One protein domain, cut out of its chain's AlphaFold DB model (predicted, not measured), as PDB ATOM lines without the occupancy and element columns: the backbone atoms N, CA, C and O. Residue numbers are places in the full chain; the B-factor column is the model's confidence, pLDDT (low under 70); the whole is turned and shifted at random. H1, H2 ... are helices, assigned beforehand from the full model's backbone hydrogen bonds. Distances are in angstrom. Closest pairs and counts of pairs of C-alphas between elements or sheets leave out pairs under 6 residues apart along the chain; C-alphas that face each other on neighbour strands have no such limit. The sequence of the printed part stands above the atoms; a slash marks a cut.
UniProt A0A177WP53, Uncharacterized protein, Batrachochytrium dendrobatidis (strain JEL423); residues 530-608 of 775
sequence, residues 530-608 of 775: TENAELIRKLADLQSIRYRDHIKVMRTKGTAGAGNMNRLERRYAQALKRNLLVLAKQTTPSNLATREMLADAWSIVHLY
ATOM      1  N   THR A 530     273.871 264.068 106.658       81.06
ATOM      2  CA  THR A 530     274.719 264.012 107.859       81.06
ATOM      3  C   THR A 530     274.305 265.052 108.896       81.06
ATOM      4  O   THR A 530     274.159 264.712 110.071       81.06
ATOM      5  N   GLU A 531     274.008 266.280 108.471       77.12
ATOM      6  CA  GLU A 531     273.526 267.337 109.363       77.12
ATOM      7  C   GLU A 531     272.164 266.972 109.977       77.12
ATOM      8  O   GLU A 531     271.953 267.124 111.182       77.12
ATOM      9  N   ASN A 532     271.252 266.395 109.188       85.75
ATOM     10  CA  ASN A 532     269.960 265.924 109.683       85.75
ATOM     11  C   ASN A 532     270.105 264.822 110.736       85.75
ATOM     12  O   ASN A 532     269.396 264.845 111.743       85.75
ATOM     13  N   ALA A 533     271.033 263.880 110.543       82.75
ATOM     14  CA  ALA A 533     271.305 262.835 111.527       82.75
ATOM     15  C   ALA A 533     271.800 263.422 112.860       82.75
ATOM     16  O   ALA A 533     271.376 262.980 113.933       82.75
ATOM     17  N   GLU A 534     272.649 264.449 112.814       84.50
ATOM     18  CA  GLU A 534     273.101 265.157 114.013       84.50
ATOM     19  C   GLU A 534     271.986 265.961 114.687       84.50
ATOM     20  O   GLU A 534     271.866 265.930 115.915       84.50
ATOM     21  N   LEU A 535     271.150 266.656 113.912       77.94
ATOM     22  CA  LEU A 535     270.004 267.404 114.435       77.94
ATOM     23  C   LEU A 535     269.005 266.476 115.134       77.94
ATOM     24  O   LEU A 535     268.517 266.812 116.213       77.94
ATOM     25  N   ILE A 536     268.747 265.290 114.576       87.88
ATOM     26  CA  ILE A 536     267.880 264.277 115.196       87.88
ATOM     27  C   ILE A 536     268.461 263.806 116.535       87.88
ATOM     28  O   ILE A 536     267.722 263.733 117.518       87.88
ATOM     29  N   ARG A 537     269.774 263.548 116.612       87.25
ATOM     30  CA  ARG A 537     270.435 263.182 117.880       87.25
ATOM     31  C   ARG A 537     270.319 264.295 118.924       87.25
ATOM     32  O   ARG A 537     269.847 264.043 120.028       87.25
ATOM     33  N   LYS A 538     270.642 265.537 118.547       84.31
ATOM     34  CA  LYS A 538     270.534 266.716 119.430       84.31
ATOM     35  C   LYS A 538     269.097 266.931 119.929       84.31
ATOM     36  O   LYS A 538     268.890 267.281 121.090       84.31
ATOM     37  N   LEU A 539     268.095 266.700 119.078       88.50
ATOM     38  CA  LEU A 539     266.680 266.758 119.461       88.50
ATOM     39  C   LEU A 539     266.300 265.645 120.439       88.50
ATOM     40  O   LEU A 539     265.628 265.925 121.431       88.50
ATOM     41  N   ALA A 540     266.744 264.411 120.195       89.06
ATOM     42  CA  ALA A 540     266.488 263.284 121.088       89.06
ATOM     43  C   ALA A 540     267.080 263.525 122.487       89.06
ATOM     44  O   ALA A 540     266.403 263.298 123.496       89.06
ATOM     45  N   ASP A 541     268.295 264.071 122.564       89.19
ATOM     46  CA  ASP A 541     268.945 264.404 123.833       89.19
ATOM     47  C   ASP A 541     268.159 265.468 124.609       89.19
ATOM     48  O   ASP A 541     267.835 265.263 125.784       89.19
ATOM     49  N   LEU A 542     267.766 266.564 123.952       84.12
ATOM     50  CA  LEU A 542     266.960 267.626 124.568       84.12
ATOM     51  C   LEU A 542     265.581 267.121 125.021       84.12
ATOM     52  O   LEU A 542     265.119 267.476 126.110       84.12
ATOM     53  N   GLN A 543     264.950 266.239 124.243       87.31
ATOM     54  CA  GLN A 543     263.691 265.596 124.624       87.31
ATOM     55  C   GLN A 543     263.859 264.674 125.835       87.31
ATOM     56  O   GLN A 543     263.006 264.681 126.727       87.31
ATOM     57  N   SER A 544     264.966 263.928 125.918       85.94
ATOM     58  CA  SER A 544     265.277 263.071 127.070       85.94
ATOM     59  C   SER A 544     265.465 263.884 128.356       85.94
ATOM     60  O   SER A 544     265.048 263.458 129.438       85.94
ATOM     61  N   ILE A 545     266.077 265.068 128.250       84.50
ATOM     62  CA  ILE A 545     266.273 265.998 129.367       84.50
ATOM     63  C   ILE A 545     264.911 266.531 129.812       84.50
ATOM     64  O   ILE A 545     264.545 266.366 130.976       84.50
ATOM     65  N   ARG A 546     264.102 267.038 128.869       82.69
ATOM     66  CA  ARG A 546     262.743 267.521 129.151       82.69
ATOM     67  C   ARG A 546     261.879 266.448 129.807       82.69
ATOM     68  O   ARG A 546     261.165 266.739 130.762       82.69
ATOM     69  N   TYR A 547     261.948 265.206 129.331       84.06
ATOM     70  CA  TYR A 547     261.186 264.095 129.900       84.06
ATOM     71  C   TYR A 547     261.624 263.766 131.335       84.06
ATOM     72  O   TYR A 547     260.781 263.596 132.220       84.06
ATOM     73  N   ARG A 548     262.937 263.733 131.600       82.81
ATOM     74  CA  ARG A 548     263.475 263.513 132.952       82.81
ATOM     75  C   ARG A 548     263.059 264.620 133.915       82.81
ATOM     76  O   ARG A 548     262.631 264.322 135.032       82.81
ATOM     77  N   ASP A 549     263.138 265.873 133.487       78.81
ATOM     78  CA  ASP A 549     262.749 267.008 134.321       78.81
ATOM     79  C   ASP A 549     261.234 267.063 134.528       78.81
ATOM     80  O   ASP A 549     260.777 267.270 135.652       78.81
ATOM     81  N   HIS A 550     260.447 266.722 133.507       77.31
ATOM     82  CA  HIS A 550     259.003 266.550 133.628       77.31
ATOM     83  C   HIS A 550     258.626 265.495 134.679       77.31
ATOM     84  O   HIS A 550     257.760 265.742 135.517       77.31
ATOM     85  N   ILE A 551     259.310 264.344 134.711       77.00
ATOM     86  CA  ILE A 551     259.090 263.317 135.744       77.00
ATOM     87  C   ILE A 551     259.424 263.851 137.144       77.00
ATOM     88  O   ILE A 551     258.692 263.570 138.098       77.00
ATOM     89  N   LYS A 552     260.512 264.616 137.299       76.56
ATOM     90  CA  LYS A 552     260.878 265.224 138.592       76.56
ATOM     91  C   LYS A 552     259.830 266.244 139.053       76.56
ATOM     92  O   LYS A 552     259.449 266.236 140.227       76.56
ATOM     93  N   VAL A 553     259.329 267.081 138.146       69.31
ATOM     94  CA  VAL A 553     258.298 268.088 138.448       69.31
ATOM     95  C   VAL A 553     256.956 267.424 138.765       69.31
ATOM     96  O   VAL A 553     256.344 267.751 139.777       69.31
ATOM     97  N   MET A 554     256.542 266.411 138.001       65.31
ATOM     98  CA  MET A 554     255.348 265.599 138.286       65.31
ATOM     99  C   MET A 554     255.377 264.978 139.691       65.31
ATOM    100  O   MET A 554     254.354 264.935 140.376       65.31
ATOM    101  N   ARG A 555     256.550 264.524 140.154       65.06
ATOM    102  CA  ARG A 555     256.724 263.956 141.505       65.06
ATOM    103  C   ARG A 555     256.598 264.989 142.627       65.06
ATOM    104  O   ARG A 555     256.283 264.595 143.745       65.06
ATOM    105  N   THR A 556     256.861 266.264 142.350       66.12
ATOM    106  CA  THR A 556     256.952 267.326 143.368       66.12
ATOM    107  C   THR A 556     255.765 268.292 143.355       66.12
ATOM    108  O   THR A 556     255.350 268.737 144.420       66.12
ATOM    109  N   LYS A 557     255.191 268.599 142.183       57.41
ATOM    110  CA  LYS A 557     254.151 269.630 141.987       57.41
ATOM    111  C   LYS A 557     252.868 269.128 141.293       57.41
ATOM    112  O   LYS A 557     251.973 269.924 141.030       57.41
ATOM    113  N   GLY A 558     252.739 267.825 141.020       59.81
ATOM    114  CA  GLY A 558     251.573 267.252 140.327       59.81
ATOM    115  C   GLY A 558     251.544 267.533 138.814       59.81
ATOM    116  O   GLY A 558     252.534 267.969 138.233       59.81
ATOM    117  N   THR A 559     250.407 267.265 138.158       55.47
ATOM    118  CA  THR A 559     250.247 267.237 136.682       55.47
ATOM    119  C   THR A 559     250.348 268.591 135.969       55.47
ATOM    120  O   THR A 559     250.246 268.637 134.748       55.47
ATOM    121  N   ALA A 560     250.527 269.697 136.693       52.06
ATOM    122  CA  ALA A 560     250.499 271.051 136.132       52.06
ATOM    123  C   ALA A 560     251.848 271.530 135.553       52.06
ATOM    124  O   ALA A 560     251.939 272.647 135.056       52.06
ATOM    125  N   GLY A 561     252.905 270.718 135.628       50.59
ATOM    126  CA  GLY A 561     254.264 271.123 135.266       50.59
ATOM    127  C   GLY A 561     254.803 270.472 133.999       50.59
ATOM    128  O   GLY A 561     255.877 269.877 134.052       50.59
ATOM    129  N   ALA A 562     254.088 270.561 132.875       55.72
ATOM    130  CA  ALA A 562     254.680 270.261 131.573       55.72
ATOM    131  C   ALA A 562     255.756 271.316 131.269       55.72
ATOM    132  O   ALA A 562     255.438 272.481 131.049       55.72
ATOM    133  N   GLY A 563     257.034 270.933 131.319       61.62
ATOM    134  CA  GLY A 563     258.132 271.835 130.975       61.62
ATOM    135  C   GLY A 563     257.999 272.292 129.523       61.62
ATOM    136  O   GLY A 563     257.912 271.457 128.621       61.62
ATOM    137  N   ASN A 564     257.968 273.608 129.302       67.31
ATOM    138  CA  ASN A 564     257.928 274.185 127.961       67.31
ATOM    139  C   ASN A 564     259.125 273.700 127.127       67.31
ATOM    140  O   ASN A 564     260.232 273.527 127.637       67.31
ATOM    141  N   MET A 565     258.898 273.487 125.829       73.38
ATOM    142  CA  MET A 565     259.954 273.116 124.885       73.38
ATOM    143  C   MET A 565     261.063 274.175 124.875       73.38
ATOM    144  O   MET A 565     260.781 275.363 124.711       73.38
ATOM    145  N   ASN A 566     262.318 273.738 125.018       77.06
ATOM    146  CA  ASN A 566     263.476 274.632 125.036       77.06
ATOM    147  C   ASN A 566     263.598 275.387 123.691       77.06
ATOM    148  O   ASN A 566     263.314 274.831 122.625       77.06
ATOM    149  N   ARG A 567     264.054 276.646 123.716       74.75
ATOM    150  CA  ARG A 567     264.293 277.467 122.513       74.75
ATOM    151  C   ARG A 567     265.263 276.779 121.545       74.75
ATOM    152  O   ARG A 567     265.038 276.821 120.338       74.75
ATOM    153  N   LEU A 568     266.286 276.096 122.067       74.62
ATOM    154  CA  LEU A 568     267.234 275.313 121.261       74.62
ATOM    155  C   LEU A 568     266.571 274.110 120.576       74.62
ATOM    156  O   LEU A 568     266.802 273.878 119.394       74.62
ATOM    157  N   GLU A 569     265.684 273.399 121.278       78.19
ATOM    158  CA  GLU A 569     264.926 272.276 120.709       78.19
ATOM    159  C   GLU A 569     264.042 272.758 119.550       78.19
ATOM    160  O   GLU A 569     264.027 272.162 118.474       78.19
ATOM    161  N   ARG A 570     263.377 273.909 119.720       76.62
ATOM    162  CA  ARG A 570     262.580 274.532 118.655       76.62
ATOM    163  C   ARG A 570     263.432 274.894 117.434       76.62
ATOM    164  O   ARG A 570     263.001 274.656 116.308       76.62
ATOM    165  N   ARG A 571     264.628 275.451 117.651       69.50
ATOM    166  CA  ARG A 571     265.555 275.835 116.574       69.50
ATOM    167  C   ARG A 571     266.062 274.623 115.795       69.50
ATOM    168  O   ARG A 571     265.981 274.634 114.570       69.50
ATOM    169  N   TYR A 572     266.496 273.561 116.475       74.62
ATOM    170  CA  TYR A 572     266.927 272.331 115.798       74.62
ATOM    171  C   TYR A 572     265.787 271.661 115.024       74.62
ATOM    172  O   TYR A 572     266.002 271.193 113.909       74.62
ATOM    173  N   ALA A 573     264.557 271.690 115.547       74.94
ATOM    174  CA  ALA A 573     263.391 271.170 114.834       74.94
ATOM    175  C   ALA A 573     263.067 271.984 113.565       74.94
ATOM    176  O   ALA A 573     262.719 271.416 112.530       74.94
ATOM    177  N   GLN A 574     263.204 273.312 113.618       74.75
ATOM    178  CA  GLN A 574     263.013 274.179 112.452       74.75
ATOM    179  C   GLN A 574     264.115 274.000 111.400       74.75
ATOM    180  O   GLN A 574     263.802 273.970 110.211       74.75
ATOM    181  N   ALA A 575     265.374 273.850 111.822       72.00
ATOM    182  CA  ALA A 575     266.494 273.556 110.927       72.00
ATOM    183  C   ALA A 575     266.293 272.209 110.214       72.00
ATOM    184  O   ALA A 575     266.313 272.156 108.987       72.00
ATOM    185  N   LEU A 576     265.943 271.158 110.966       76.31
ATOM    186  CA  LEU A 576     265.626 269.843 110.405       76.31
ATOM    187  C   LEU A 576     264.476 269.925 109.389       76.31
ATOM    188  O   LEU A 576     264.566 269.369 108.298       76.31
ATOM    189  N   LYS A 577     263.410 270.674 109.705       78.06
ATOM    190  CA  LYS A 577     262.293 270.901 108.777       78.06
ATOM    191  C   LYS A 577     262.752 271.575 107.478       78.06
ATOM    192  O   LYS A 577     262.316 271.164 106.406       78.06
ATOM    193  N   ARG A 578     263.599 272.608 107.556       77.12
ATOM    194  CA  ARG A 578     264.134 273.304 106.372       77.12
ATOM    195  C   ARG A 578     264.973 272.359 105.513       77.12
ATOM    196  O   ARG A 578     264.716 272.267 104.316       77.12
ATOM    197  N   ASN A 579     265.876 271.600 106.126       76.81
ATOM    198  CA  ASN A 579     266.735 270.653 105.417       76.81
ATOM    199  C   ASN A 579     265.923 269.544 104.729       76.81
ATOM    200  O   ASN A 579     266.173 269.222 103.570       76.81
ATOM    201  N   LEU A 580     264.899 269.003 105.397       78.81
ATOM    202  CA  LEU A 580     263.993 268.016 104.800       78.81
ATOM    203  C   LEU A 580     263.186 268.588 103.625       78.81
ATOM    204  O   LEU A 580     262.971 267.885 102.642       78.81
ATOM    205  N   LEU A 581     262.772 269.860 103.685       75.75
ATOM    206  CA  LEU A 581     262.095 270.525 102.563       75.75
ATOM    207  C   LEU A 581     263.030 270.738 101.368       75.75
ATOM    208  O   LEU A 581     262.594 270.586 100.228       75.75
ATOM    209  N   VAL A 582     264.299 271.075 101.608       75.94
ATOM    210  CA  VAL A 582     265.312 271.198 100.547       75.94
ATOM    211  C   VAL A 582     265.556 269.840  99.884       75.94
ATOM    212  O   VAL A 582     265.489 269.746  98.660       75.94
ATOM    213  N   LEU A 583     265.717 268.776 100.676       73.25
ATOM    214  CA  LEU A 583     265.846 267.409 100.159       73.25
ATOM    215  C   LEU A 583     264.604 266.973  99.369       73.25
ATOM    216  O   LEU A 583     264.739 266.410  98.285       73.25
ATOM    217  N   ALA A 584     263.399 267.280  99.859       73.19
ATOM    218  CA  ALA A 584     262.149 266.953  99.173       73.19
ATOM    219  C   ALA A 584     261.985 267.690  97.831       73.19
ATOM    220  O   ALA A 584     261.385 267.152  96.908       73.19
ATOM    221  N   LYS A 585     262.531 268.908  97.701       75.06
ATOM    222  CA  LYS A 585     262.549 269.657  96.432       75.06
ATOM    223  C   LYS A 585     263.570 269.107  95.431       75.06
ATOM    224  O   LYS A 585     263.360 269.233  94.230       75.06
ATOM    225  N   GLN A 586     264.670 268.531  95.915       72.56
ATOM    226  CA  GLN A 586     265.761 267.997  95.087       72.56
ATOM    227  C   GLN A 586     265.555 266.531  94.669       72.56
ATOM    228  O   GLN A 586     266.290 266.025  93.823       72.56
ATOM    229  N   THR A 587     264.578 265.833  95.250       64.50
ATOM    230  CA  THR A 587     264.317 264.406  95.012       64.50
ATOM    231  C   THR A 587     262.991 264.196  94.285       64.50
ATOM    232  O   THR A 587     262.043 264.965  94.432       64.50
ATOM    233  N   THR A 588     262.906 263.152  93.458       59.62
ATOM    234  CA  THR A 588     261.667 262.825  92.742       59.62
ATOM    235  C   THR A 588     260.614 262.258  93.711       59.62
ATOM    236  O   THR A 588     260.949 261.421  94.555       59.62
ATOM    237  N   PRO A 589     259.324 262.640  93.590       55.31
ATOM    238  CA  PRO A 589     258.264 262.238  94.526       55.31
ATOM    239  C   PRO A 589     258.102 260.721  94.693       55.31
ATOM    240  O   PRO A 589     257.740 260.255  95.769       55.31
ATOM    241  N   SER A 590     258.407 259.947  93.646       54.56
ATOM    242  CA  SER A 590     258.346 258.480  93.640       54.56
ATOM    243  C   SER A 590     259.357 257.813  94.576       54.56
ATOM    244  O   SER A 590     259.146 256.673  94.974       54.56
ATOM    245  N   ASN A 591     260.442 258.512  94.922       56.75
ATOM    246  CA  ASN A 591     261.528 257.983  95.750       56.75
ATOM    247  C   ASN A 591     261.411 258.406  97.226       56.75
ATOM    248  O   ASN A 591     262.151 257.893  98.061       56.75
ATOM    249  N   LEU A 592     260.514 259.345  97.550       58.09
ATOM    250  CA  LEU A 592     260.372 259.921  98.893       58.09
ATOM    251  C   LEU A 592     259.375 259.165  99.775       58.09
ATOM    252  O   LEU A 592     259.587 259.041 100.979       58.09
ATOM    253  N   ALA A 593     258.273 258.696  99.194       60.84
ATOM    254  CA  ALA A 593     257.237 257.967  99.911       60.84
ATOM    255  C   ALA A 593     256.451 257.090  98.938       60.84
ATOM    256  O   ALA A 593     256.119 257.516  97.829       60.84
ATOM    257  N   THR A 594     256.111 255.873  99.359       67.88
ATOM    258  CA  THR A 594     255.162 255.062  98.598       67.88
ATOM    259  C   THR A 594     253.778 255.710  98.658       67.88
ATOM    260  O   THR A 594     253.421 256.414  99.609       67.88
ATOM    261  N   ARG A 595     252.962 255.473  97.629       59.91
ATOM    262  CA  ARG A 595     251.575 255.961  97.581       59.91
ATOM    263  C   ARG A 595     250.759 255.498  98.796       59.91
ATOM    264  O   ARG A 595     249.880 256.227  99.244       59.91
ATOM    265  N   GLU A 596     251.070 254.315  99.312       68.31
ATOM    266  CA  GLU A 596     250.469 253.733 100.514       68.31
ATOM    267  C   GLU A 596     250.801 254.565 101.755       68.31
ATOM    268  O   GLU A 596     249.889 255.017 102.437       68.31
ATOM    269  N   MET A 597     252.074 254.921 101.966       67.12
ATOM    270  CA  MET A 597     252.478 255.781 103.088       67.12
ATOM    271  C   MET A 597     251.829 257.169 103.046       67.12
ATOM    272  O   MET A 597     251.505 257.741 104.086       67.12
ATOM    273  N   LEU A 598     251.629 257.732 101.848       62.19
ATOM    274  CA  LEU A 598     250.911 258.998 101.694       62.19
ATOM    275  C   LEU A 598     249.419 258.847 102.008       62.19
ATOM    276  O   LEU A 598     248.856 259.714 102.670       62.19
ATOM    277  N   ALA A 599     248.783 257.759 101.568       61.31
ATOM    278  CA  ALA A 599     247.388 257.475 101.894       61.31
ATOM    279  C   ALA A 599     247.192 257.271 103.406       61.31
ATOM    280  O   ALA A 599     246.257 257.835 103.979       61.31
ATOM    281  N   ASP A 600     248.119 256.571 104.060       66.25
ATOM    282  CA  ASP A 600     248.137 256.395 105.512       66.25
ATOM    283  C   ASP A 600     248.310 257.735 106.227       66.25
ATOM    284  O   ASP A 600     247.523 258.064 107.117       66.25
ATOM    285  N   ALA A 601     249.255 258.571 105.789       62.97
ATOM    286  CA  ALA A 601     249.451 259.910 106.345       62.97
ATOM    287  C   ALA A 601     248.204 260.799 106.185       62.97
ATOM    288  O   ALA A 601     247.843 261.539 107.102       62.97
ATOM    289  N   TRP A 602     247.513 260.705 105.048       59.41
ATOM    290  CA  TRP A 602     246.273 261.445 104.797       59.41
ATOM    291  C   TRP A 602     245.101 260.917 105.625       59.41
ATOM    292  O   TRP A 602     244.249 261.701 106.039       59.41
ATOM    293  N   SER A 603     245.075 259.618 105.934       58.62
ATOM    294  CA  SER A 603     244.057 259.019 106.804       58.62
ATOM    295  C   SER A 603     244.127 259.513 108.259       58.62
ATOM    296  O   SER A 603     243.136 259.430 108.987       58.62
ATOM    297  N   ILE A 604     245.284 260.051 108.665       56.88
ATOM    298  CA  ILE A 604     245.559 260.573 110.013       56.88
ATOM    299  C   ILE A 604     245.160 262.053 110.142       56.88
ATOM    300  O   ILE A 604     245.055 262.573 111.254       56.88
ATOM    301  N   VAL A 605     244.896 262.757 109.034       58.56
ATOM    302  CA  VAL A 605     244.458 264.157 109.089       58.56
ATOM    303  C   VAL A 605     243.046 264.215 109.671       58.56
ATOM    304  O   VAL A 605     242.047 264.004 108.987       58.56
ATOM    305  N   HIS A 606     242.967 264.500 110.968       55.62
ATOM    306  CA  HIS A 606     241.704 264.669 111.668       55.62
ATOM    307  C   HIS A 606     241.020 265.952 111.199       55.62
ATOM    308  O   HIS A 606     241.452 267.063 111.509       55.62
ATOM    309  N   LEU A 607     239.936 265.789 110.450       64.69
ATOM    310  CA  LEU A 607     238.995 266.865 110.183       64.69
ATOM    311  C   LEU A 607     238.028 266.967 111.366       64.69
ATOM    312  O   LEU A 607     237.624 265.959 111.941       64.69
ATOM    313  N   TYR A 608     237.686 268.195 111.745       63.47
ATOM    314  CA  TYR A 608     236.705 268.431 112.796       63.47
ATOM    315  C   TYR A 608     235.303 268.159 112.265       63.47
ATOM    316  O   TYR A 608     234.864 268.802 111.308       63.47
TER     317      TYR A 608
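AT A GLANCE: This is residues 530 to 608 of the 775 residues of an uncharacterized protein of Batrachochytrium dendrobatidis (strain JEL423) (UniProt A0A177WP53). The long helix H1 and the helix H2 make a loose, staggered hairpin, and past H2 a tail with the short helices H3 and H4 folds away, sticking out with residues 585 to 591 and 593 to 608. The printed part has 79 residues with four named helices, H1 to H4 along the chain, and no named strand: all helix. It is only just loose, close to extended, with a radius of gyration of the C-alphas of 17.2 A, and flat, spanning 51 by 35 by 16 A.

IN THESE COORDINATES: H1, residues 530 to 557, runs 40.2 A from C-alpha 530 at (274.719, 264.012, 107.859). H2, residues 567 to 586, measures 29.1 A. H3 is residues 589 to 592; H4, residues 595 to 603, ends at C-alpha 603 (244.057, 259.019, 106.804).

HOW THE PARTS SIT: H1 touches H2 with residues 532 to 543 alone; the closest C-alphas, of Asn 532 and Leu 576, are 5.9 A apart. This hairpin has a shallow tilt of 33 degrees, only just short of steep, opposite ways. H2 and H3 are close but not clearly touching, Ala 584 and Leu 592 having the closest C-alphas at 7.3 A. H4 is apart from H1, H2 and H3. Every O i to N i+4 pair is within hydrogen-bond range in H1, H2 and H4; H3 is too short for one.

THE WHOLE: The C-alphas farthest apart, of Thr 556 and Thr 588, are 51.0 A apart. The printed part has no cut and no long link. Confidence is under 70 at residues 553 to 564, 571 and 587 to 608.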